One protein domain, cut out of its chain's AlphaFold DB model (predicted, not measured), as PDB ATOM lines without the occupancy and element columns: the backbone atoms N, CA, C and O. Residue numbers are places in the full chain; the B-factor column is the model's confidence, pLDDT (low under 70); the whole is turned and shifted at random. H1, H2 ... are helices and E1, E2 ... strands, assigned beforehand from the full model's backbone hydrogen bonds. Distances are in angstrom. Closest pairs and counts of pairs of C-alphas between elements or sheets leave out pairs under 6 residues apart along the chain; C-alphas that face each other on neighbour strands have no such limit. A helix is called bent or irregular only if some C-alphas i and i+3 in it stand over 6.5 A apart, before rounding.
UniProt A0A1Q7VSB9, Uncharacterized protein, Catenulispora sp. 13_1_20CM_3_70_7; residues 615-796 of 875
ATOM      1  N   LEU A 615      23.239   1.519 -14.644       92.81
ATOM      2  CA  LEU A 615      24.115   0.586 -15.355       92.81
ATOM      3  C   LEU A 615      25.540   0.583 -14.806       92.81
ATOM      4  O   LEU A 615      26.142  -0.479 -14.654       92.81
ATOM      5  N   LEU A 616      26.103   1.759 -14.536       93.81
ATOM      6  CA  LEU A 616      27.489   1.917 -14.111       93.81
ATOM      7  C   LEU A 616      27.550   2.568 -12.733       93.81
ATOM      8  O   LEU A 616      26.755   3.447 -12.405       93.81
ATOM      9  N   LEU A 617      28.553   2.179 -11.958       93.19
ATOM     10  CA  LEU A 617      28.977   2.887 -10.764       93.19
ATOM     11  C   LEU A 617      30.415   3.346 -10.953       93.19
ATOM     12  O   LEU A 617      31.322   2.524 -11.096       93.19
ATOM     13  N   LEU A 618      30.620   4.657 -10.921       92.94
ATOM     14  CA  LEU A 618      31.947   5.238 -10.791       92.94
ATOM     15  C   LEU A 618      32.214   5.492  -9.313       92.94
ATOM     16  O   LEU A 618      31.426   6.162  -8.641       92.94
ATOM     17  N   TRP A 619      33.319   4.952  -8.814       92.44
ATOM     18  CA  TRP A 619      33.715   5.092  -7.421       92.44
ATOM     19  C   TRP A 619      35.119   5.677  -7.317       92.44
ATOM     20  O   TRP A 619      36.015   5.346  -8.097       92.44
ATOM     21  N   GLN A 620      35.308   6.544  -6.328       91.44
ATOM     22  CA  GLN A 620      36.609   7.036  -5.900       91.44
ATOM     23  C   GLN A 620      36.674   7.046  -4.383       91.44
ATOM     24  O   GLN A 620      35.732   7.460  -3.705       91.44
ATOM     25  N   VAL A 621      37.809   6.627  -3.841       90.75
ATOM     26  CA  VAL A 621      38.063   6.579  -2.404       90.75
ATOM     27  C   VAL A 621      39.428   7.167  -2.089       90.75
ATOM     28  O   VAL A 621      40.369   7.067  -2.874       90.75
ATOM     29  N   THR A 622      39.547   7.747  -0.902       90.44
ATOM     30  CA  THR A 622      40.847   8.002  -0.281       90.44
ATOM     31  C   THR A 622      41.151   6.837   0.646       90.44
ATOM     32  O   THR A 622      40.384   6.598   1.575       90.44
ATOM     33  N   TYR A 623      42.245   6.122   0.403       90.25
ATOM     34  CA  TYR A 623      42.759   5.069   1.272       90.25
ATOM     35  C   TYR A 623      43.832   5.621   2.210       90.25
ATOM     36  O   TYR A 623      44.750   6.311   1.771       90.25
ATOM     37  N   TYR A 624      43.730   5.281   3.488       88.38
ATOM     38  CA  TYR A 624      44.633   5.654   4.571       88.38
ATOM     39  C   TYR A 624      45.323   4.382   5.081       88.38
ATOM     40  O   TYR A 624      44.719   3.633   5.858       88.38
ATOM     41  N   PRO A 625      46.561   4.096   4.641       87.69
ATOM     42  CA  PRO A 625      47.293   2.927   5.105       87.69
ATOM     43  C   PRO A 625      47.623   3.028   6.593       87.69
ATOM     44  O   PRO A 625      47.970   4.100   7.093       87.69
ATOM     45  N   ILE A 626      47.549   1.894   7.290       86.38
ATOM     46  CA  ILE A 626      47.933   1.767   8.696       86.38
ATOM     47  C   ILE A 626      48.849   0.549   8.821       86.38
ATOM     48  O   ILE A 626      48.388  -0.580   9.008       86.38
ATOM     49  N   GLY A 627      50.160   0.767   8.721       80.81
ATOM     50  CA  GLY A 627      51.141  -0.311   8.834       80.81
ATOM     51  C   GLY A 627      51.057  -1.043  10.181       80.81
ATOM     52  O   GLY A 627      50.570  -0.504  11.176       80.81
ATOM     53  N   TYR A 628      51.586  -2.270  10.255       80.19
ATOM     54  CA  TYR A 628      51.615  -3.036  11.512       80.19
ATOM     55  C   TYR A 628      52.429  -2.336  12.618       80.19
ATOM     56  O   TYR A 628      52.173  -2.548  13.799       80.19
ATOM     57  N   GLY A 629      53.382  -1.472  12.255       81.88
ATOM     58  CA  GLY A 629      54.350  -0.877  13.176       81.88
ATOM     59  C   GLY A 629      55.573  -1.779  13.321       81.88
ATOM     60  O   GLY A 629      56.109  -2.274  12.330       81.88
ATOM     61  N   THR A 630      56.025  -2.014  14.551       82.62
ATOM     62  CA  THR A 630      57.116  -2.965  14.837       82.62
ATOM     63  C   THR A 630      56.632  -4.038  15.801       82.62
ATOM     64  O   THR A 630      55.691  -3.808  16.552       82.62
ATOM     65  N   THR A 631      57.305  -5.188  15.863       81.88
ATOM     66  CA  THR A 631      56.959  -6.253  16.822       81.88
ATOM     67  C   THR A 631      56.932  -5.761  18.279       81.88
ATOM     68  O   THR A 631      56.123  -6.236  19.065       81.88
ATOM     69  N   GLY A 632      57.781  -4.788  18.644       84.56
ATOM     70  CA  GLY A 632      57.817  -4.202  19.994       84.56
ATOM     71  C   GLY A 632      56.844  -3.039  20.223       84.56
ATOM     72  O   GLY A 632      56.586  -2.674  21.366       84.56
ATOM     73  N   ALA A 633      56.302  -2.456  19.154       86.44
ATOM     74  CA  ALA A 633      55.339  -1.361  19.199       86.44
ATOM     75  C   ALA A 633      54.370  -1.491  18.013       86.44
ATOM     76  O   ALA A 633      54.495  -0.746  17.033       86.44
ATOM     77  N   PRO A 634      53.453  -2.475  18.051       87.00
ATOM     78  CA  PRO A 634      52.514  -2.668  16.964       87.00
ATOM     79  C   PRO A 634      51.399  -1.622  17.053       87.00
ATOM     80  O   PRO A 634      50.960  -1.274  18.157       87.00
ATOM     81  N   ASN A 635      50.933  -1.149  15.900       85.00
ATOM     82  CA  ASN A 635      49.788  -0.244  15.775       85.00
ATOM     83  C   ASN A 635      48.450  -0.972  15.981       85.00
ATOM     84  O   ASN A 635      47.437  -0.323  16.221       85.00
ATOM     85  N   TRP A 636      48.464  -2.305  15.924       85.12
ATOM     86  CA  TRP A 636      47.312  -3.185  16.110       85.12
ATOM     87  C   TRP A 636      47.540  -4.110  17.314       85.12
ATOM     88  O   TRP A 636      48.676  -4.520  17.571       85.12
ATOM     89  N   VAL A 637      46.487  -4.440  18.059       85.81
ATOM     90  CA  VAL A 637      46.506  -5.469  19.116       85.81
ATOM     91  C   VAL A 637      45.534  -6.567  18.740       85.81
ATOM     92  O   VAL A 637      44.421  -6.264  18.335       85.81
ATOM     93  N   PHE A 638      45.960  -7.820  18.873       81.75
ATOM     94  CA  PHE A 638      45.057  -8.952  18.732       81.75
ATOM     95  C   PHE A 638      44.400  -9.263  20.082       81.75
ATOM     96  O   PHE A 638      45.089  -9.723  20.995       81.75
ATOM     97  N   GLU A 639      43.101  -9.002  20.204       75.94
ATOM     98  CA  GLU A 639      42.276  -9.239  21.396       75.94
ATOM     99  C   GLU A 639      40.918  -9.820  20.966       75.94
ATOM    100  O   GLU A 639      40.377  -9.459  19.922       75.94
ATOM    101  N   ASP A 640      40.402 -10.783  21.735       68.31
ATOM    102  CA  ASP A 640      39.092 -11.419  21.511       68.31
ATOM    103  C   ASP A 640      38.856 -11.936  20.077       68.31
ATOM    104  O   ASP A 640      37.768 -11.835  19.519       68.31
ATOM    105  N   GLY A 641      39.897 -12.512  19.464       63.72
ATOM    106  CA  GLY A 641      39.812 -13.080  18.114       63.72
ATOM    107  C   GLY A 641      39.913 -12.055  16.979       63.72
ATOM    108  O   GLY A 641      39.792 -12.439  15.818       63.72
ATOM    109  N   SER A 642      40.179 -10.783  17.288       67.69
ATOM    110  CA  SER A 642      40.178  -9.673  16.328       67.69
ATOM    111  C   SER A 642      41.364  -8.718  16.496       67.69
ATOM    112  O   SER A 642      42.063  -8.757  17.507       67.69
ATOM    113  N   TYR A 643      41.622  -7.872  15.492       75.62
ATOM    114  CA  TYR A 643      42.673  -6.852  15.548       75.62
ATOM    115  C   TYR A 643      42.088  -5.460  15.809       75.62
ATOM    116  O   TYR A 643      41.538  -4.831  14.909       75.62
ATOM    117  N   ALA A 644      42.339  -4.917  16.999       79.56
ATOM    118  CA  ALA A 644      41.979  -3.551  17.355       79.56
ATOM    119  C   ALA A 644      43.106  -2.562  17.010       79.56
ATOM    120  O   ALA A 644      44.273  -2.758  17.369       79.56
ATOM    121  N   TRP A 645      42.764  -1.460  16.339       82.12
ATOM    122  CA  TRP A 645      43.706  -0.379  16.042       82.12
ATOM    123  C   TRP A 645      43.947   0.520  17.266       82.12
ATOM    124  O   TRP A 645      43.007   0.981  17.908       82.12
ATOM    125  N   LYS A 646      45.212   0.854  17.561       83.25
ATOM    126  CA  LYS A 646      45.606   1.735  18.682       83.25
ATOM    127  C   LYS A 646      45.487   3.239  18.400       83.25
ATOM    128  O   LYS A 646      45.863   4.040  19.253       83.25
ATOM    129  N   GLY A 647      45.050   3.646  17.207       80.00
ATOM    130  CA  GLY A 647      44.946   5.064  16.833       80.00
ATOM    131  C   GLY A 647      46.262   5.725  16.388       80.00
ATOM    132  O   GLY A 647      46.343   6.950  16.338       80.00
ATOM    133  N   ALA A 648      47.304   4.946  16.075       78.56
ATOM    134  CA  ALA A 648      48.608   5.437  15.617       78.56
ATOM    135  C   ALA A 648      49.056   4.762  14.308       78.56
ATOM    136  O   ALA A 648      48.541   3.709  13.937       78.56
ATOM    137  N   GLY A 649      50.039   5.355  13.621       79.25
ATOM    138  CA  GLY A 649      50.665   4.742  12.444       79.25
ATOM    139  C   GLY A 649      49.919   4.922  11.123       79.25
ATOM    140  O   GLY A 649      50.097   4.104  10.228       79.25
ATOM    141  N   VAL A 650      49.101   5.973  11.005       80.94
ATOM    142  CA  VAL A 650      48.502   6.381   9.725       80.94
ATOM    143  C   VAL A 650      49.593   6.933   8.811       80.94
ATOM    144  O   VAL A 650      50.357   7.815   9.209       80.94
ATOM    145  N   GLU A 651      49.654   6.420   7.590       84.12
ATOM    146  CA  GLU A 651      50.588   6.863   6.559       84.12
ATOM    147  C   GLU A 651      49.928   7.842   5.575       84.12
ATOM    148  O   GLU A 651      48.761   8.217   5.712       84.12
ATOM    149  N   ALA A 652      50.692   8.303   4.581       84.81
ATOM    150  CA  ALA A 652      50.160   9.174   3.541       84.81
ATOM    151  C   ALA A 652      49.032   8.472   2.771       84.81
ATOM    152  O   ALA A 652      49.159   7.312   2.378       84.81
ATOM    153  N   SER A 653      47.936   9.195   2.550       87.75
ATOM    154  CA  SER A 653      46.777   8.660   1.850       87.75
ATOM    155  C   SER A 653      47.012   8.523   0.347       87.75
ATOM    156  O   SER A 653      47.683   9.363  -0.257       87.75
ATOM    157  N   THR A 654      46.348   7.549  -0.268       88.56
ATOM    158  CA  THR A 654      46.376   7.309  -1.716       88.56
ATOM    159  C   THR A 654      44.954   7.279  -2.265       88.56
ATOM    160  O   THR A 654      44.056   6.732  -1.632       88.56
ATOM    161  N   GLY A 655      44.729   7.883  -3.432       90.12
ATOM    162  CA  GLY A 655      43.436   7.823  -4.113       90.12
ATOM    163  C   GLY A 655      43.303   6.543  -4.932       90.12
ATOM    164  O   GLY A 655      44.206   6.235  -5.708       90.12
ATOM    165  N   PHE A 656      42.182   5.839  -4.787       92.12
ATOM    166  CA  PHE A 656      41.802   4.712  -5.640       92.12
ATOM    167  C   PHE A 656      40.471   4.994  -6.320       92.12
ATOM    168  O   PHE A 656      39.666   5.784  -5.825       92.12
ATOM    169  N   GLY A 657      40.224   4.325  -7.436       92.31
ATOM    170  CA  GLY A 657      38.937   4.410  -8.107       92.31
ATOM    171  C   GLY A 657      38.767   3.373  -9.200       92.31
ATOM    172  O   GLY A 657      39.686   2.612  -9.508       92.31
ATOM    173  N   GLY A 658      37.579   3.372  -9.789       91.88
ATOM    174  CA  GLY A 658      37.227   2.489 -10.888       91.88
ATOM    175  C   GLY A 658      35.807   2.727 -11.387       91.88
ATOM    176  O   GLY A 658      35.050   3.527 -10.830       91.88
ATOM    177  N   VAL A 659      35.454   2.008 -12.450       92.06
ATOM    178  CA  VAL A 659      34.084   1.929 -12.970       92.06
ATOM    179  C   VAL A 659      33.662   0.469 -12.980       92.06
ATOM    180  O   VAL A 659      34.377  -0.377 -13.514       92.06
ATOM    181  N   ILE A 660      32.505   0.177 -12.396       92.06
ATOM    182  CA  ILE A 660      31.951  -1.176 -12.305       92.06
ATOM    183  C   ILE A 660      30.535  -1.200 -12.880       92.06
ATOM    184  O   ILE A 660      29.824  -0.198 -12.830       92.06
ATOM    185  N   GLN A 661      30.121  -2.338 -13.434       91.06
ATOM    186  CA  GLN A 661      28.747  -2.528 -13.899       91.06
ATOM    187  C   GLN A 661      27.853  -2.988 -12.753       91.06
ATOM    188  O   GLN A 661      28.192  -3.925 -12.028       91.06
ATOM    189  N   LEU A 662      26.702  -2.349 -12.607       90.50
ATOM    190  CA  LEU A 662      25.712  -2.694 -11.601       90.50
ATOM    191  C   LEU A 662      24.865  -3.880 -12.061       90.50
ATOM    192  O   LEU A 662      24.594  -4.061 -13.245       90.50
ATOM    193  N   SER A 663      24.456  -4.704 -11.101       86.62
ATOM    194  CA  SER A 663      23.559  -5.832 -11.343       86.62
ATOM    195  C   SER A 663      22.638  -6.046 -10.140       86.62
ATOM    196  O   SER A 663      23.066  -5.801  -9.007       86.62
ATOM    197  N   PRO A 664      21.412  -6.560 -10.336       84.94
ATOM    198  CA  PRO A 664      20.506  -6.922  -9.244       84.94
ATOM    199  C   PRO A 664      20.860  -8.289  -8.617       84.94
ATOM    200  O   PRO A 664      19.984  -9.067  -8.240       84.94
ATOM    201  N   ALA A 665      22.155  -8.630  -8.532       83.38
ATOM    202  CA  ALA A 665      22.611  -9.961  -8.124       83.38
ATOM    203  C   ALA A 665      22.178 -10.337  -6.696       83.38
ATOM    204  O   ALA A 665      21.823 -11.490  -6.459       83.38
ATOM    205  N   ALA A 666      22.160  -9.384  -5.757       82.75
ATOM    206  CA  ALA A 666      21.676  -9.620  -4.395       82.75
ATOM    207  C   ALA A 666      20.206 -10.082  -4.371       82.75
ATOM    208  O   ALA A 666      19.897 -11.107  -3.758       82.75
ATOM    209  N   ALA A 667      19.322  -9.389  -5.098       82.94
ATOM    210  CA  ALA A 667      17.909  -9.752  -5.202       82.94
ATOM    211  C   ALA A 667      17.720 -11.114  -5.892       82.94
ATOM    212  O   ALA A 667      17.000 -11.975  -5.386       82.94
ATOM    213  N   PHE A 668      18.442 -11.359  -6.993       83.44
ATOM    214  CA  PHE A 668      18.391 -12.636  -7.712       83.44
ATOM    215  C   PHE A 668      18.824 -13.821  -6.835       83.44
ATOM    216  O   PHE A 668      18.147 -14.849  -6.784       83.44
ATOM    217  N   ASN A 669      19.928 -13.669  -6.097       86.75
ATOM    218  CA  ASN A 669      20.433 -14.705  -5.198       86.75
ATOM    219  C   ASN A 669      19.459 -14.991  -4.049       86.75
ATOM    220  O   ASN A 669      19.247 -16.152  -3.704       86.75
ATOM    221  N   MET A 670      18.840 -13.956  -3.474       87.81
ATOM    222  CA  MET A 670      17.819 -14.125  -2.438       87.81
ATOM    223  C   MET A 670      16.584 -14.859  -2.980       87.81
ATOM    224  O   MET A 670      16.103 -15.793  -2.340       87.81
ATOM    225  N   ALA A 671      16.101 -14.497  -4.177       88.31
ATOM    226  CA  ALA A 671      14.976 -15.175  -4.821       88.31
ATOM    227  C   ALA A 671      15.264 -16.670  -5.020       88.31
ATOM    228  O   ALA A 671      14.456 -17.516  -4.641       88.31
ATOM    229  N   ALA A 672      16.441 -16.993  -5.566       89.88
ATOM    230  CA  ALA A 672      16.861 -18.370  -5.800       89.88
ATOM    231  C   ALA A 672      16.945 -19.178  -4.493       89.88
ATOM    232  O   ALA A 672      16.504 -20.327  -4.447       89.88
ATOM    233  N   ARG A 673      17.450 -18.571  -3.411       90.81
ATOM    234  CA  ARG A 673      17.514 -19.206  -2.083       90.81
ATOM    235  C   ARG A 673      16.133 -19.446  -1.485       90.81
ATOM    236  O   ARG A 673      15.875 -20.544  -1.007       90.81
ATOM    237  N   LEU A 674      15.227 -18.470  -1.562       92.44
ATOM    238  CA  LEU A 674      13.837 -18.630  -1.116       92.44
ATOM    239  C   LEU A 674      13.125 -19.745  -1.888       92.44
ATOM    240  O   LEU A 674      12.452 -20.578  -1.287       92.44
ATOM    241  N   GLN A 675      13.310 -19.808  -3.207       93.56
ATOM    242  CA  GLN A 675      12.761 -20.886  -4.029       93.56
ATOM    243  C   GLN A 675      13.326 -22.255  -3.637       93.56
ATOM    244  O   GLN A 675      12.559 -23.204  -3.468       93.56
ATOM    245  N   ALA A 676      14.645 -22.361  -3.455       92.25
ATOM    246  CA  ALA A 676      15.290 -23.597  -3.020       92.25
ATOM    247  C   ALA A 676      14.796 -24.038  -1.632       92.25
ATOM    248  O   ALA A 676      14.492 -25.214  -1.427       92.25
ATOM    249  N   PHE A 677      14.643 -23.094  -0.702       92.19
ATOM    250  CA  PHE A 677      14.105 -23.354   0.631       92.19
ATOM    251  C   PHE A 677      12.662 -23.871   0.571       92.19
ATOM    252  O   PHE A 677      12.345 -24.896   1.170       92.19
ATOM    253  N   LEU A 678      11.790 -23.222  -0.206       93.44
ATOM    254  CA  LEU A 678      10.403 -23.659  -0.395       93.44
ATOM    255  C   LEU A 678      10.312 -25.050  -1.043       93.44
ATOM    256  O   LEU A 678       9.474 -25.860  -0.653       93.44
ATOM    257  N   ALA A 679      11.185 -25.349  -2.008       93.31
ATOM    258  CA  ALA A 679      11.221 -26.648  -2.680       93.31
ATOM    259  C   ALA A 679      11.696 -27.785  -1.759       93.31
ATOM    260  O   ALA A 679      11.227 -28.917  -1.875       93.31
ATOM    261  N   THR A 680      12.618 -27.490  -0.841       91.81
ATOM    262  CA  THR A 680      13.172 -28.466   0.114       91.81
ATOM    263  C   THR A 680      12.310 -28.641   1.365       91.81
ATOM    264  O   THR A 680      12.426 -29.666   2.035       91.81
ATOM    265  N   ASN A 681      11.388 -27.712   1.636       90.12
ATOM    266  CA  ASN A 681      10.485 -27.741   2.787       90.12
ATOM    267  C   ASN A 681       9.000 -27.784   2.359       90.12
ATOM    268  O   ASN A 681       8.236 -26.862   2.644       90.12
ATOM    269  N   PRO A 682       8.525 -28.868   1.713       91.88
ATOM    270  CA  PRO A 682       7.152 -28.955   1.196       91.88
ATOM    271  C   PRO A 682       6.068 -29.077   2.284       91.88
ATOM    272  O   PRO A 682       4.878 -29.082   1.970       91.88
ATOM    273  N   HIS A 683       6.458 -29.221   3.553       93.44
ATOM    274  CA  HIS A 683       5.563 -29.448   4.693       93.44
ATOM    275  C   HIS A 683       5.478 -28.255   5.658       93.44
ATOM    276  O   HIS A 683       5.053 -28.439   6.797       93.44
ATOM    277  N   LEU A 684       5.890 -27.059   5.217       91.44
ATOM    278  CA  LEU A 684       5.742 -25.817   5.985       91.44
ATOM    279  C   LEU A 684       4.284 -25.586   6.401       91.44
ATOM    280  O   LEU A 684       3.354 -25.967   5.678       91.44
ATOM    281  N   ASP A 685       4.080 -24.935   7.550       95.81
ATOM    282  CA  ASP A 685       2.739 -24.522   7.958       95.81
ATOM    283  C   ASP A 685       2.126 -23.607   6.874       95.81
ATOM    284  O   ASP A 685       2.838 -22.780   6.290       95.81
ATOM    285  N   PRO A 686       0.816 -23.706   6.569       94.31
ATOM    286  CA  PRO A 686       0.197 -22.899   5.519       94.31
ATOM    287  C   PRO A 686       0.402 -21.389   5.681       94.31
ATOM    288  O   PRO A 686       0.452 -20.668   4.683       94.31
ATOM    289  N   ARG A 687       0.516 -20.898   6.921       94.75
ATOM    290  CA  ARG A 687       0.798 -19.489   7.187       94.75
ATOM    291  C   ARG A 687       2.239 -19.133   6.832       94.75
ATOM    292  O   ARG A 687       2.448 -18.139   6.144       94.75
ATOM    293  N   GLU A 688       3.205 -19.941   7.259       92.19
ATOM    294  CA  GLU A 688       4.632 -19.743   6.962       92.19
ATOM    295  C   GLU A 688       4.890 -19.794   5.455       92.19
ATOM    296  O   GLU A 688       5.578 -18.935   4.905       92.19
ATOM    297  N   LEU A 689       4.262 -20.750   4.761       93.12
ATOM    298  CA  LEU A 689       4.310 -20.849   3.306       93.12
ATOM    299  C   LEU A 689       3.802 -19.562   2.639       93.12
ATOM    300  O   LEU A 689       4.449 -19.046   1.730       93.12
ATOM    301  N   ALA A 690       2.667 -19.025   3.095       93.62
ATOM    302  CA  ALA A 690       2.102 -17.794   2.549       93.62
ATOM    303  C   ALA A 690       2.985 -16.563   2.827       93.62
ATOM    304  O   ALA A 690       3.123 -15.693   1.960       93.62
ATOM    305  N   GLU A 691       3.600 -16.484   4.009       93.31
ATOM    306  CA  GLU A 691       4.533 -15.414   4.381       93.31
ATOM    307  C   GLU A 691       5.812 -15.474   3.518       93.31
ATOM    308  O   GLU A 691       6.179 -14.471   2.902       93.31
ATOM    309  N   LEU A 692       6.418 -16.653   3.338       92.19
ATOM    310  CA  LEU A 692       7.600 -16.850   2.482       92.19
ATOM    311  C   LEU A 692       7.308 -16.638   0.991       92.19
ATOM    312  O   LEU A 692       8.124 -16.055   0.283       92.19
ATOM    313  N   GLN A 693       6.139 -17.053   0.498       92.56
ATOM    314  CA  GLN A 693       5.704 -16.749  -0.871       92.56
ATOM    315  C   GLN A 693       5.458 -15.253  -1.077       92.56
ATOM    316  O   GLN A 693       5.636 -14.732  -2.178       92.56
ATOM    317  N   THR A 694       5.032 -14.542  -0.035       91.94
ATOM    318  CA  THR A 694       4.890 -13.084  -0.080       91.94
ATOM    319  C   THR A 694       6.255 -12.409  -0.111       91.94
ATOM    320  O   THR A 694       6.453 -11.524  -0.937       91.94
ATOM    321  N   LEU A 695       7.212 -12.879   0.693       89.38
ATOM    322  CA  LEU A 695       8.597 -12.419   0.624       89.38
ATOM    323  C   LEU A 695       9.220 -12.705  -0.748       89.38
ATOM    324  O   LEU A 695       9.817 -11.815  -1.338       89.38
ATOM    325  N   LEU A 696       9.032 -13.904  -1.306       89.81
ATOM    326  CA  LEU A 696       9.528 -14.239  -2.642       89.81
ATOM    327  C   LEU A 696       8.948 -13.299  -3.709       89.81
ATOM    328  O   LEU A 696       9.703 -12.774  -4.519       89.81
ATOM    329  N   ARG A 697       7.636 -13.028  -3.676       87.38
ATOM    330  CA  ARG A 697       7.008 -12.059  -4.590       87.38
ATOM    331  C   ARG A 697       7.560 -10.646  -4.411       87.38
ATOM    332  O   ARG A 697       7.785  -9.981  -5.409       87.38
ATOM    333  N   PHE A 698       7.805 -10.215  -3.175       86.31
ATOM    334  CA  PHE A 698       8.436  -8.925  -2.884       86.31
ATOM    335  C   PHE A 698       9.840  -8.833  -3.501       86.31
ATOM    336  O   PHE A 698      10.150  -7.867  -4.188       86.31
ATOM    337  N   VAL A 699      10.660  -9.872  -3.324       83.44
ATOM    338  CA  VAL A 699      12.024  -9.947  -3.870       83.44
ATOM    339  C   VAL A 699      12.040 -10.009  -5.405       83.44
ATOM    340  O   VAL A 699      12.969  -9.506  -6.030       83.44
ATOM    341  N   GLN A 700      11.040 -10.650  -6.014       79.75
ATOM    342  CA  GLN A 700      10.919 -10.803  -7.468       79.75
ATOM    343  C   GLN A 700      10.160  -9.662  -8.153       79.75
ATOM    344  O   GLN A 700      10.065  -9.661  -9.379       79.75
ATOM    345  N   SER A 701       9.581  -8.738  -7.387       72.44
ATOM    346  CA  SER A 701       8.717  -7.692  -7.924       72.44
ATOM    347  C   SER A 701       9.481  -6.795  -8.892       72.44
ATOM    348  O   SER A 701      10.562  -6.289  -8.587       72.44
ATOM    349  N   THR A 702       8.891  -6.575 -10.063       62.94
ATOM    350  CA  THR A 702       9.384  -5.628 -11.068       62.94
ATOM    351  C   THR A 702       8.956  -4.190 -10.776       62.94
ATOM    352  O   THR A 702       9.488  -3.272 -11.394       62.94
ATOM    353  N   ASP A 703       8.057  -3.981  -9.807       60.72
ATOM    354  CA  ASP A 703       7.468  -2.681  -9.454       60.72
ATOM    355  C   ASP A 703       8.331  -1.888  -8.447       60.72
ATOM    356  O   ASP A 703       7.824  -1.074  -7.679       60.72
ATOM    357  N   ASN A 704       9.651  -2.116  -8.437       59.62
ATOM    358  CA  ASN A 704      10.622  -1.491  -7.520       59.62
ATOM    359  C   ASN A 704      10.432  -1.798  -6.019       59.62
ATOM    360  O   ASN A 704      11.029  -1.114  -5.186       59.62
ATOM    361  N   ASP A 705       9.673  -2.834  -5.638       66.38
ATOM    362  CA  ASP A 705       9.444  -3.137  -4.212       66.38
ATOM    363  C   ASP A 705      10.746  -3.474  -3.459       66.38
ATOM    364  O   ASP A 705      10.927  -3.051  -2.312       66.38
ATOM    365  N   TRP A 706      11.681  -4.182  -4.109       76.94
ATOM    366  CA  TRP A 706      13.021  -4.450  -3.576       76.94
ATOM    367  C   TRP A 706      14.133  -4.111  -4.570       76.94
ATOM    368  O   TRP A 706      14.865  -4.955  -5.082       76.94
ATOM    369  N   ASP A 707      14.242  -2.816  -4.828       83.00
ATOM    370  CA  ASP A 707      15.273  -2.189  -5.643       83.00
ATOM    371  C   ASP A 707      16.647  -2.242  -4.951       83.00
ATOM    372  O   ASP A 707      16.976  -1.371  -4.142       83.00
ATOM    373  N   VAL A 708      17.426  -3.293  -5.239       87.19
ATOM    374  CA  VAL A 708      18.789  -3.489  -4.722       87.19
ATOM    375  C   VAL A 708      19.748  -3.890  -5.843       87.19
ATOM    376  O   VAL A 708      19.619  -4.951  -6.455       87.19
ATOM    377  N   LEU A 709      20.776  -3.072  -6.047       90.06
ATOM    378  CA  LEU A 709      21.928  -3.353  -6.898       90.06
ATOM    379  C   LEU A 709      23.129  -3.717  -6.038       90.06
ATOM    380  O   LEU A 709      23.289  -3.209  -4.931       90.06
ATOM    381  N   SER A 710      24.004  -4.570  -6.557       90.50
ATOM    382  CA  SER A 710      25.220  -4.978  -5.856       90.50
ATOM    383  C   SER A 710      26.367  -5.226  -6.823       90.50
ATOM    384  O   SER A 710      26.160  -5.862  -7.862       90.50
ATOM    385  N   GLN A 711      27.574  -4.788  -6.463       93.50
ATOM    386  CA  GLN A 711      28.791  -5.142  -7.191       93.50
ATOM    387  C   GLN A 711      30.043  -5.027  -6.307       93.50
ATOM    388  O   GLN A 711      30.093  -4.207  -5.391       93.50
ATOM    389  N   ALA A 712      31.063  -5.843  -6.579       93.50
ATOM    390  CA  ALA A 712      32.382  -5.678  -5.970       93.50
ATOM    391  C   ALA A 712      33.084  -4.417  -6.509       93.50
ATOM    392  O   ALA A 712      33.008  -4.132  -7.703       93.50
ATOM    393  N   LEU A 713      33.807  -3.686  -5.656       93.88
ATOM    394  CA  LEU A 713      34.709  -2.592  -6.037       93.88
ATOM    395  C   LEU A 713      35.946  -3.169  -6.746       93.88
ATOM    396  O   LEU A 713      37.045  -3.215  -6.191       93.88
ATOM    397  N   ASP A 714      35.731  -3.693  -7.950       90.75
ATOM    398  CA  ASP A 714      36.745  -4.368  -8.753       90.75
ATOM    399  C   ASP A 714      37.978  -3.477  -8.966       90.75
ATOM    400  O   ASP A 714      37.868  -2.270  -9.195       90.75
ATOM    401  N   GLY A 715      39.162  -4.074  -8.835       91.00
ATOM    402  CA  GLY A 715      40.442  -3.376  -8.882       91.00
ATOM    403  C   GLY A 715      40.881  -2.708  -7.571       91.00
ATOM    404  O   GLY A 715      41.941  -2.076  -7.557       91.00
ATOM    405  N   PHE A 716      40.119  -2.786  -6.471       93.19
ATOM    406  CA  PHE A 716      40.508  -2.172  -5.190       93.19
ATOM    407  C   PHE A 716      41.745  -2.843  -4.566       93.19
ATOM    408  O   PHE A 716      42.742  -2.176  -4.280       93.19
ATOM    409  N   ASN A 717      41.716  -4.165  -4.367       90.56
ATOM    410  CA  ASN A 717      42.841  -4.909  -3.793       90.56
ATOM    411  C   ASN A 717      44.049  -4.918  -4.741       90.56
ATOM    412  O   ASN A 717      45.198  -4.972  -4.304       90.56
ATOM    413  N   GLU A 718      43.812  -4.819  -6.042       90.25
ATOM    414  CA  GLU A 718      44.851  -4.736  -7.056       90.25
ATOM    415  C   GLU A 718      45.586  -3.400  -7.001       90.25
ATOM    416  O   GLU A 718      46.816  -3.389  -7.042       90.25
ATOM    417  N   GLN A 719      44.874  -2.293  -6.776       92.25
ATOM    418  CA  GLN A 719      45.491  -0.989  -6.516       92.25
ATOM    419  C   GLN A 719      46.318  -0.982  -5.221       92.25
ATOM    420  O   GLN A 719      47.404  -0.397  -5.196       92.25
ATOM    421  N   LEU A 720      45.896  -1.708  -4.176       89.94
ATOM    422  CA  LEU A 720      46.722  -1.922  -2.974       89.94
ATOM    423  C   LEU A 720      48.028  -2.675  -3.281       89.94
ATOM    424  O   LEU A 720      49.060  -2.409  -2.663       89.94
ATOM    425  N   ARG A 721      48.004  -3.580  -4.265       88.31
ATOM    426  CA  ARG A 721      49.183  -4.294  -4.785       88.31
ATOM    427  C   ARG A 721      49.982  -3.499  -5.824       88.31
ATOM    428  O   ARG A 721      50.909  -4.048  -6.411       88.31
ATOM    429  N   LEU A 722      49.674  -2.214  -6.016       88.38
ATOM    430  CA  LEU A 722      50.290  -1.322  -7.009       88.38
ATOM    431  C   LEU A 722      49.970  -1.667  -8.478       88.38
ATOM    432  O   LEU A 722      50.671  -1.216  -9.391       88.38
ATOM    433  N   GLY A 723      48.908  -2.439  -8.707       90.19
ATOM    434  CA  GLY A 723      48.314  -2.648 -10.024       90.19
ATOM    435  C   GLY A 723      47.446  -1.461 -10.445       90.19
ATOM    436  O   GLY A 723      46.843  -0.777  -9.618       90.19
ATOM    437  N   MET A 724      47.376  -1.199 -11.744       90.12
ATOM    438  CA  MET A 724      46.493  -0.185 -12.312       90.12
ATOM    439  C   MET A 724      45.165  -0.830 -12.704       90.12
ATOM    440  O   MET A 724      45.156  -1.705 -13.561       90.12
ATOM    441  N   ALA A 725      44.054  -0.380 -12.114       89.56
ATOM    442  CA  ALA A 725      42.716  -0.831 -12.492       89.56
ATOM    443  C   ALA A 725      42.265  -0.231 -13.838       89.56
ATOM    444  O   ALA A 725      42.599   0.915 -14.153       89.56
ATOM    445  N   GLY A 726      41.503  -1.000 -14.621       90.06
ATOM    446  CA  GLY A 726      40.876  -0.554 -15.867       90.06
ATOM    447  C   GLY A 726      41.217  -1.404 -17.088       90.06
ATOM    448  O   GLY A 726      41.480  -2.599 -16.982       90.06
ATOM    449  N   VAL A 727      41.173  -0.784 -18.268       90.94
ATOM    450  CA  VAL A 727      41.335  -1.458 -19.563       90.94
ATOM    451  C   VAL A 727      42.715  -1.152 -20.124       90.94
ATOM    452  O   VAL A 727      43.025   0.001 -20.418       90.94
ATOM    453  N   PHE A 728      43.528  -2.183 -20.325       90.38
ATOM    454  CA  PHE A 728      44.886  -2.058 -20.853       90.38
ATOM    455  C   PHE A 728      45.110  -2.995 -22.038       90.38
ATOM    456  O   PHE A 728      44.297  -3.865 -22.344       90.38
ATOM    457  N   MET A 729      46.218  -2.783 -22.745       88.25
ATOM    458  CA  MET A 729      46.646  -3.693 -23.802       88.25
ATOM    459  C   MET A 729      47.072  -5.032 -23.188       88.25
ATOM    460  O   MET A 729      47.849  -5.035 -22.237       88.25
ATOM    461  N   GLY A 730      46.607  -6.143 -23.761       88.00
ATOM    462  CA  GLY A 730      47.053  -7.493 -23.405       88.00
ATOM    463  C   GLY A 730      48.256  -7.972 -24.238       88.00
ATOM    464  O   GLY A 730      48.547  -7.401 -25.299       88.00
ATOM    465  N   PRO A 731      48.951  -9.040 -23.805       88.75
ATOM    466  CA  PRO A 731      50.148  -9.567 -24.462       88.75
ATOM    467  C   PRO A 731      49.908 -10.095 -25.880       88.75
ATOM    468  O   PRO A 731      50.848 -10.135 -26.669       88.75
ATOM    469  N   GLU A 732      48.677 -10.444 -26.256       85.50
ATOM    470  CA  GLU A 732      48.342 -10.879 -27.624       85.50
ATOM    471  C   GLU A 732      48.519  -9.780 -28.684       85.50
ATOM    472  O   GLU A 732      48.761 -10.064 -29.862       85.50
ATOM    473  N   ALA A 733      48.445  -8.513 -28.272       81.31
ATOM    474  CA  ALA A 733      48.615  -7.363 -29.155       81.31
ATOM    475  C   ALA A 733      50.089  -6.946 -29.340       81.31
ATOM    476  O   ALA A 733      50.391  -5.919 -29.953       81.31
ATOM    477  N   THR A 734      51.030  -7.725 -28.798       81.38
ATOM    478  CA  THR A 734      52.463  -7.439 -28.889       81.38
ATOM    479  C   THR A 734      53.008  -7.678 -30.293       81.38
ATOM    480  O   THR A 734      52.690  -8.675 -30.927       81.38
ATOM    481  N   SER A 735      53.926  -6.828 -30.757       80.25
ATOM    482  CA  SER A 735      54.703  -7.095 -31.978       80.25
ATOM    483  C   SER A 735      55.895  -8.037 -31.739       80.25
ATOM    484  O   SER A 735      56.659  -8.319 -32.661       80.25
ATOM    485  N   VAL A 736      56.125  -8.463 -30.490       87.25
ATOM    486  CA  VAL A 736      57.230  -9.358 -30.121       87.25
ATOM    487  C   VAL A 736      56.892 -10.782 -30.553       87.25
ATOM    488  O   VAL A 736      55.971 -11.397 -30.024       87.25
ATOM    489  N   SER A 737      57.664 -11.315 -31.496       87.94
ATOM    490  CA  SER A 737      57.514 -12.692 -31.968       87.94
ATOM    491  C   SER A 737      58.447 -13.630 -31.205       87.94
ATOM    492  O   SER A 737      59.655 -13.398 -31.153       87.94
ATOM    493  N   THR A 738      57.890 -14.690 -30.620       91.75
ATOM    494  CA  THR A 738      58.621 -15.748 -29.907       91.75
ATOM    495  C   THR A 738      58.084 -17.121 -30.311       91.75
ATOM    496  O   THR A 738      57.006 -17.245 -30.893       91.75
ATOM    497  N   THR A 739      58.826 -18.184 -30.001       92.06
ATOM    498  CA  THR A 739      58.349 -19.565 -30.162       92.06
ATOM    499  C   THR A 739      58.621 -20.347 -28.872       92.06
ATOM    500  O   THR A 739      59.794 -20.533 -28.546       92.06
ATOM    501  N   PRO A 740      57.580 -20.797 -28.140       92.56
ATOM    502  CA  PRO A 740      56.146 -20.549 -28.378       92.56
ATOM    503  C   PRO A 740      55.762 -19.055 -28.236       92.56
ATOM    504  O   PRO A 740      56.578 -18.272 -27.739       92.56
ATOM    505  N   PRO A 741      54.564 -18.633 -28.696       92.75
ATOM    506  CA  PRO A 741      54.118 -17.241 -28.604       92.75
ATOM    507  C   PRO A 741      54.146 -16.701 -27.172       92.75
ATOM    508  O   PRO A 741      53.860 -17.426 -26.220       92.75
ATOM    509  N   LEU A 742      54.462 -15.414 -27.014       93.12
ATOM    510  CA  LEU A 742      54.678 -14.809 -25.700       93.12
ATOM    511  C   LEU A 742      53.421 -14.858 -24.822       93.12
ATOM    512  O   LEU A 742      53.525 -15.176 -23.642       93.12
ATOM    513  N   ALA A 743      52.241 -14.624 -25.403       91.44
ATOM    514  CA  ALA A 743      50.965 -14.763 -24.700       91.44
ATOM    515  C   ALA A 743      50.759 -16.191 -24.154       91.44
ATOM    516  O   ALA A 743      50.345 -16.358 -23.015       91.44
ATOM    517  N   THR A 744      51.154 -17.224 -24.909       92.06
ATOM    518  CA  THR A 744      51.108 -18.622 -24.446       92.06
ATOM    519  C   THR A 744      52.065 -18.881 -23.283       92.06
ATOM    520  O   THR A 744      51.737 -19.650 -22.386       92.06
ATOM    521  N   LEU A 745      53.250 -18.256 -23.283       95.44
ATOM    522  CA  LEU A 745      54.186 -18.366 -22.160       95.44
ATOM    523  C   LEU A 745      53.645 -17.670 -20.910       95.44
ATOM    524  O   LEU A 745      53.731 -18.241 -19.829       95.44
ATOM    525  N   ILE A 746      53.079 -16.471 -21.061       95.38
ATOM    526  CA  ILE A 746      52.464 -15.709 -19.966       95.38
ATOM    527  C   ILE A 746      51.254 -16.455 -19.379       95.38
ATOM    528  O   ILE A 746      51.081 -16.461 -18.164       95.38
ATOM    529  N   GLY A 747      50.458 -17.129 -20.214       91.56
ATOM    530  CA  GLY A 747      49.260 -17.846 -19.772       91.56
ATOM    531  C   GLY A 747      48.249 -16.915 -19.098       91.56
ATOM    532  O   GLY A 747      48.149 -15.739 -19.445       91.56
ATOM    533  N   ASP A 748      47.552 -17.417 -18.080       89.31
ATOM    534  CA  ASP A 748      46.468 -16.699 -17.386       89.31
ATOM    535  C   ASP A 748      46.967 -15.637 -16.382       89.31
ATOM    536  O   ASP A 748      46.243 -15.245 -15.470       89.31
ATOM    537  N   GLN A 749      48.236 -15.220 -16.476       91.75
ATOM    538  CA  GLN A 749      48.823 -14.171 -15.627       91.75
ATOM    539  C   GLN A 749      48.784 -12.776 -16.275       91.75
ATOM    540  O   GLN A 749      49.313 -11.816 -15.718       91.75
ATOM    541  N   ASP A 750      48.147 -12.668 -17.442       86.38
ATOM    542  CA  ASP A 750      47.605 -11.429 -18.001       86.38
ATOM    543  C   ASP A 750      46.555 -10.857 -17.029       86.38
ATOM    544  O   ASP A 750      45.446 -11.376 -16.913       86.38
ATOM    545  N   SER A 751      46.935  -9.838 -16.257       84.81
ATOM    546  CA  SER A 751      46.067  -9.219 -15.247       84.81
ATOM    547  C   SER A 751      46.278  -7.701 -15.196       84.81
ATOM    548  O   SER A 751      46.680  -7.089 -16.180       84.81
ATOM    549  N   TYR A 752      45.990  -7.063 -14.061       88.88
ATOM    550  CA  TYR A 752      46.189  -5.633 -13.866       88.88
ATOM    551  C   TYR A 752      47.680  -5.269 -13.948       88.88
ATOM    552  O   TYR A 752      48.472  -5.726 -13.113       88.88
ATOM    553  N   PRO A 753      48.095  -4.444 -14.924       91.06
ATOM    554  CA  PRO A 753      49.499  -4.122 -15.103       91.06
ATOM    555  C   PRO A 753      50.036  -3.257 -13.959       91.06
ATOM    556  O   PRO A 753      49.300  -2.441 -13.394       91.06
ATOM    557  N   PRO A 754      51.338  -3.350 -13.642       88.25
ATOM    558  CA  PRO A 754      51.947  -2.461 -12.665       88.25
ATOM    559  C   PRO A 754      52.070  -1.035 -13.216       88.25
ATOM    560  O   PRO A 754      52.323  -0.817 -14.407       88.25
ATOM    561  N   GLY A 755      51.996  -0.050 -12.320       79.56
ATOM    562  CA  GLY A 755      52.325   1.336 -12.649       79.56
ATOM    563  C   GLY A 755      53.794   1.497 -13.055       79.56
ATOM    564  O   GLY A 755      54.697   1.320 -12.236       79.56
ATOM    565  N   VAL A 756      54.055   1.871 -14.310       74.25
ATOM    566  CA  VAL A 756      55.416   2.143 -14.806       74.25
ATOM    567  C   VAL A 756      55.685   3.645 -14.703       74.25
ATOM    568  O   VAL A 756      55.378   4.417 -15.608       74.25
ATOM    569  N   GLY A 757      56.217   4.074 -13.557       65.69
ATOM    570  CA  GLY A 757      56.677   5.452 -13.356       65.69
ATOM    571  C   GLY A 757      57.967   5.773 -14.125       65.69
ATOM    572  O   GLY A 757      58.582   4.906 -14.749       65.69
ATOM    573  N   SER A 758      58.423   7.028 -14.053       65.31
ATOM    574  CA  SER A 758      59.728   7.415 -14.606       65.31
ATOM    575  C   SER A 758      60.871   6.675 -13.910       65.31
ATOM    576  O   SER A 758      60.852   6.501 -12.688       65.31
ATOM    577  N   VAL A 759      61.912   6.303 -14.661       64.69
ATOM    578  CA  VAL A 759      63.114   5.703 -14.065       64.69
ATOM    579  C   VAL A 759      63.770   6.726 -13.120       64.69
ATOM    580  O   VAL A 759      64.138   7.816 -13.574       64.69
ATOM    581  N   PRO A 760      63.944   6.428 -11.817       61.88
ATOM    582  CA  PRO A 760      64.439   7.409 -10.854       61.88
ATOM    583  C   PRO A 760      65.827   7.947 -11.226       61.88
ATOM    584  O   PRO A 760      66.766   7.184 -11.445       61.88
ATOM    585  N   THR A 761      65.993   9.274 -11.252       60.78
ATOM    586  CA  THR A 761      67.234   9.928 -11.719       60.78
ATOM    587  C   THR A 761      68.358   9.990 -10.677       60.78
ATOM    588  O   THR A 761      69.524  10.196 -11.040       60.78
ATOM    589  N   ARG A 762      68.050   9.813  -9.380       61.47
ATOM    590  CA  ARG A 762      69.040   9.868  -8.283       61.47
ATOM    591  C   ARG A 762      68.776   8.916  -7.117       61.47
ATOM    592  O   ARG A 762      69.713   8.247  -6.698       61.47
ATOM    593  N   VAL A 763      67.558   8.899  -6.583       68.12
ATOM    594  CA  VAL A 763      67.161   8.088  -5.420       68.12
ATOM    595  C   VAL A 763      65.904   7.327  -5.809       68.12
ATOM    596  O   VAL A 763      64.965   7.938  -6.313       68.12
ATOM    597  N   ILE A 764      65.912   6.009  -5.619       67.06
ATOM    598  CA  ILE A 764      64.711   5.189  -5.783       67.06
ATOM    599  C   ILE A 764      63.763   5.596  -4.646       67.06
ATOM    600  O   ILE A 764      64.167   5.483  -3.485       67.06
ATOM    601  N   PRO A 765      62.568   6.138  -4.939       69.06
ATOM    602  CA  PRO A 765      61.622   6.494  -3.890       69.06
ATOM    603  C   PRO A 765      61.224   5.245  -3.098       69.06
ATOM    604  O   PRO A 765      61.248   4.132  -3.628       69.06
ATOM    605  N   ALA A 766      60.860   5.430  -1.828       74.19
ATOM    606  CA  ALA A 766      60.287   4.343  -1.045       74.19
ATOM    607  C   ALA A 766      59.032   3.818  -1.757       74.19
ATOM    608  O   ALA A 766      58.227   4.607  -2.259       74.19
ATOM    609  N   SER A 767      58.890   2.495  -1.828       77.69
ATOM    610  CA  SER A 767      57.688   1.891  -2.393       77.69
ATOM    611  C   SER A 767      56.491   2.218  -1.495       77.69
ATOM    612  O   SER A 767      56.605   2.022  -0.285       77.69
ATOM    613  N   PRO A 768      55.351   2.666  -2.049       77.19
ATOM    614  CA  PRO A 768      54.112   2.808  -1.289       77.19
ATOM    615  C   PRO A 768      53.435   1.453  -1.009       77.19
ATOM    616  O   PRO A 768      52.351   1.425  -0.433       77.19
ATOM    617  N   PHE A 769      54.043   0.335  -1.436       84.25
ATOM    618  CA  PHE A 769      53.539  -1.012  -1.183       84.25
ATOM    619  C   PHE A 769      53.420  -1.290   0.315       84.25
ATOM    620  O   PHE A 769      54.383  -1.146   1.069       84.25
ATOM    621  N   GLN A 770      52.249  -1.779   0.705       78.12
ATOM    622  CA  GLN A 770      51.956  -2.174   2.071       78.12
ATOM    623  C   GLN A 770      51.976  -3.699   2.168       78.12
ATOM    624  O   GLN A 770      51.162  -4.358   1.522       78.12
ATOM    625  N   PRO A 771      52.862  -4.294   2.986       76.88
ATOM    626  CA  PRO A 771      52.920  -5.746   3.128       76.88
ATOM    627  C   PRO A 771      51.694  -6.332   3.846       76.88
ATOM    628  O   PRO A 771      51.488  -7.541   3.805       76.88
ATOM    629  N   TRP A 772      50.880  -5.489   4.489       77.56
ATOM    630  CA  TRP A 772      49.644  -5.870   5.167       77.56
ATOM    631  C   TRP A 772      48.467  -5.100   4.567       77.56
ATOM    632  O   TRP A 772      48.545  -3.882   4.400       77.56
ATOM    633  N   ARG A 773      47.349  -5.790   4.307       80.88
ATOM    634  CA  ARG A 773      46.065  -5.149   3.987       80.88
ATOM    635  C   ARG A 773      45.473  -4.559   5.269       80.88
ATOM    636  O   ARG A 773      44.612  -5.164   5.896       80.88
ATOM    637  N   ALA A 774      45.998  -3.410   5.679       79.94
ATOM    638  CA  ALA A 774      45.610  -2.712   6.895       79.94
ATOM    639  C   ALA A 774      45.474  -1.214   6.608       79.94
ATOM    640  O   ALA A 774      46.422  -0.550   6.179       79.94
ATOM    641  N   GLY A 775      44.271  -0.691   6.814       82.25
ATOM    642  CA  GLY A 775      43.949   0.698   6.530       82.25
ATOM    643  C   GLY A 775      42.452   0.946   6.524       82.25
ATOM    644  O   GLY A 775      41.647   0.032   6.695       82.25
ATOM    645  N   GLN A 776      42.093   2.205   6.327       83.44
ATOM    646  CA  GLN A 776      40.711   2.660   6.205       83.44
ATOM    647  C   GLN A 776      40.542   3.358   4.863       83.44
ATOM    648  O   GLN A 776      41.506   3.906   4.331       83.44
ATOM    649  N   PHE A 777      39.333   3.383   4.311       86.88
ATOM    650  CA  PHE A 777      39.043   4.252   3.178       86.88
ATOM    651  C   PHE A 777      37.748   5.025   3.377       86.88
ATOM    652  O   PHE A 777      36.845   4.589   4.085       86.88
ATOM    653  N   SER A 778      37.668   6.178   2.725       86.19
ATOM    654  CA  SER A 778      36.466   7.006   2.663       86.19
ATOM    655  C   SER A 778      36.116   7.289   1.209       86.19
ATOM    656  O   SER A 778      37.005   7.670   0.441       86.19
ATOM    657  N   PHE A 779      34.843   7.161   0.833       86.31
ATOM    658  CA  PHE A 779      34.380   7.583  -0.490       86.31
ATOM    659  C   PHE A 779      34.560   9.091  -0.672       86.31
ATOM    660  O   PHE A 779      34.177   9.883   0.186       86.31
ATOM    661  N   ILE A 780      35.164   9.460  -1.798       83.94
ATOM    662  CA  ILE A 780      35.255  10.837  -2.288       83.94
ATOM    663  C   ILE A 780      34.097  11.080  -3.253       83.94
ATOM    664  O   ILE A 780      33.389  12.074  -3.138       83.94
ATOM    665  N   GLU A 781      33.892  10.137  -4.173       85.56
ATOM    666  CA  GLU A 781      32.822  10.175  -5.159       85.56
ATOM    667  C   GLU A 781      32.208   8.790  -5.320       85.56
ATOM    668  O   GLU A 781      32.902   7.769  -5.352       85.56
ATOM    669  N   LEU A 782      30.887   8.779  -5.439       88.94
ATOM    670  CA  LEU A 782      30.101   7.606  -5.762       88.94
ATOM    671  C   LEU A 782      28.984   8.064  -6.694       88.94
ATOM    672  O   LEU A 782      28.165   8.892  -6.300       88.94
ATOM    673  N   ILE A 783      28.999   7.589  -7.937       91.00
ATOM    674  CA  ILE A 783      28.124   8.098  -8.995       91.00
ATOM    675  C   ILE A 783      27.464   6.919  -9.684       91.00
ATOM    676  O   ILE A 783      28.147   6.124 -10.331       91.00
ATOM    677  N   VAL A 784      26.143   6.819  -9.555       92.12
ATOM    678  CA  VAL A 784      25.352   5.851 -10.317       92.12
ATOM    679  C   VAL A 784      24.967   6.513 -11.628       92.12
ATOM    680  O   VAL A 784      24.413   7.613 -11.633       92.12
ATOM    681  N   ILE A 785      25.296   5.855 -12.730       93.69
ATOM    682  CA  ILE A 785      25.093   6.342 -14.089       93.69
ATOM    683  C   ILE A 785      24.208   5.334 -14.806       93.69
ATOM    684  O   ILE A 785      24.467   4.128 -14.767       93.69
ATOM    685  N   ASP A 786      23.168   5.824 -15.459       94.06
ATOM    686  CA  ASP A 786      22.271   4.995 -16.241       94.06
ATOM    687  C   ASP A 786      22.778   4.771 -17.670       94.06
ATOM    688  O   ASP A 786      23.811   5.280 -18.110       94.06
ATOM    689  N   GLU A 787      22.031   3.975 -18.417       94.31
ATOM    690  CA  GLU A 787      22.306   3.658 -19.811       94.31
ATOM    691  C   GLU A 787      22.282   4.862 -20.784       94.31
ATOM    692  O   GLU A 787      22.879   4.776 -21.860       94.31
ATOM    693  N   TRP A 788      21.658   5.987 -20.420       95.06
ATOM    694  CA  TRP A 788      21.604   7.234 -21.201       95.06
ATOM    695  C   TRP A 788      22.679   8.243 -20.770       95.06
ATOM    696  O   TRP A 788      22.870   9.287 -21.404       95.06
ATOM    697  N   GLY A 789      23.422   7.935 -19.707       94.00
ATOM    698  CA  GLY A 789      24.389   8.830 -19.084       94.00
ATOM    699  C   GLY A 789      23.761   9.861 -18.150       94.00
ATOM    700  O   GLY A 789      24.469  10.777 -17.726       94.00
ATOM    701  N   GLN A 790      22.473   9.744 -17.815       93.50
ATOM    702  CA  GLN A 790      21.914  10.419 -16.648       93.50
ATOM    703  C   GLN A 790      22.632   9.887 -15.402       93.50
ATOM    704  O   GLN A 790      22.995   8.714 -15.327       93.50
ATOM    705  N   ALA A 791      22.857  10.745 -14.410       91.75
ATOM    706  CA  ALA A 791      23.594  10.351 -13.216       91.75
ATOM    707  C   ALA A 791      22.923  10.822 -11.922       91.75
ATOM    708  O   ALA A 791      22.215  11.830 -11.899       91.75
ATOM    709  N   ILE A 792      23.160  10.094 -10.837       88.31
ATOM    710  CA  ILE A 792      22.814  10.480  -9.464       88.31
ATOM    711  C   ILE A 792      24.058  10.354  -8.583       88.31
ATOM    712  O   ILE A 792      24.921   9.506  -8.818       88.31
ATOM    713  N   TRP A 793      24.137  11.204  -7.559       86.75
ATOM    714  CA  TRP A 793      25.199  11.193  -6.553       86.75
ATOM    715  C   TRP A 793      24.579  10.783  -5.221       86.75
ATOM    716  O   TRP A 793      24.104  11.652  -4.489       86.75
ATOM    717  N   PRO A 794      24.580   9.481  -4.875       80.31
ATOM    718  CA  PRO A 794      24.097   9.033  -3.571       80.31
ATOM    719  C   PRO A 794      24.820   9.735  -2.412       80.31
ATOM    720  O   PRO A 794      24.243   9.983  -1.357       80.31
ATOM    721  N   ILE A 795      26.087  10.105  -2.633       74.44
ATOM    722  CA  ILE A 795      26.914  10.861  -1.694       74.44
ATOM    723  C   ILE A 795      27.307  12.183  -2.363       74.44
ATOM    724  O   ILE A 795      27.947  12.188  -3.413       74.44
ATOM    725  N   SER A 796      26.941  13.309  -1.748       64.50
ATOM    726  CA  SER A 796      27.269  14.665  -2.210       64.50
ATOM    727  C   SER A 796      27.767  15.530  -1.052       64.50
ATOM    728  O   SER A 796      27.542  15.197   0.107       64.50
TER     729      SER A 796
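This is residues 615 to 796 of the 875 residues of an uncharacterized protein of Catenulispora sp. 13_1_20CM_3_70_7 (UniProt A0A1Q7VSB9). A narrow, twisted ribbon of three strands, E4, E1 and E6, has parts reaching away from it in several directions: a helical hairpin of H1 and H2 as a long arm off the end where E4 finishes, a small strand hairpin of E2 and E3 beyond the end where E1 finishes, and H4 off to another side. E5 leads back from the arm to the short helix H3, which packs on the ribbon, while residues 735 to 740 and 757 to 766 stick out from two long stretches with no named element. The printed part has 182 residues with six named strands and four named helices, in the order E1 E2 E3 E4 H1 H2 E5 H3 H4 E6. The larger sheet has the order E4 E1 E6 and is antiparallel, as is the pair E2 and E3; the class is mixed, helices and strands, with 88 residues in named elements, under half of those printed. The whole is only just loose, close to extended, with a radius of gyration of the C-alphas of 23.6 A and spans of 77 by 53 by 38 A.

Find C-alpha 615 at (24.115, 0.586, -15.355); from there strand E1 runs through residues 615 to 625, 31.0 A long, to C-alpha 625 at (47.293, 2.927, 5.105). Strands E2, residues 636 to 639, and E3, residues 642 to 645, follow. Read on to E4, residues 654 to 661, 23.6 A long, then to helix H1, residues 665 to 680, 22.3 A long, and helix H2, residues 686 to 700, 20.7 A long. H2 begins at C-alpha 686, (0.197, -22.899, 5.519). Next come strand E5, residues 708 to 712, 13.8 A long, helix H3, residues 716 to 720, and helix H4, residues 742 to 749, 11.7 A long. H4 is irregular: C-alphas 745 and 748 are 9.2 A apart. The last element, strand E6, residues 775 to 786, is 31.7 A long, bends by 54 degrees at residue 780 and ends at C-alpha 786, (22.271, 4.995, -16.241).

Start with E1, the inner strand. Beside it runs E6, antiparallel at 166 degrees, with N 618 and O 783 2.9 A apart, within hydrogen-bond range. E4 is its other neighbour, antiparallel at 160 degrees, with N 621 and O 656 at 2.8 A. H3 is on this sheet at a height of 8.2 A, over E1; the closest C-alphas of H3 and E4 are those of Gln 719 and Phe 656, 6.8 A apart. E5 pairs with no named strand; its closest C-alpha to E4 is that of Gln 711, 7.2 A from that of Gln 661, and to H1 that of Ser 710, 6.0 A from that of Ala 666. H1 and H2 touch as a helical hairpin, at a shallow tilt of 24 degrees, opposite ways, closest at the C-alphas of Ala 671 and Leu 696, 5.9 A apart. Neither is on the sheet. E2 and E3 form a hairpin, antiparallel at 144 degrees, with N 637 and O 644 at 2.9 A; both are apart from E4 and E6. H4 is not on the sheet and touches no helix. In H1, H2 and H3 every O i to N i+4 pair is within hydrogen-bond range; in H4, 2 of 4 are.

The C-alphas farthest apart are those of Pro 686 and Arg 762, 77.5 A. The printed part has no cut. The links from H3 to H4, 21 residues, and from H4 to E6, 25 residues, are long. After E6, residues 791 to 792 pair antiparallel with residues 784 to 785 of E6. The mean pLDDT of the printed part is 85.5; residues 640 to 642, 702 to 705, 757 to 765 and 796 are under 70.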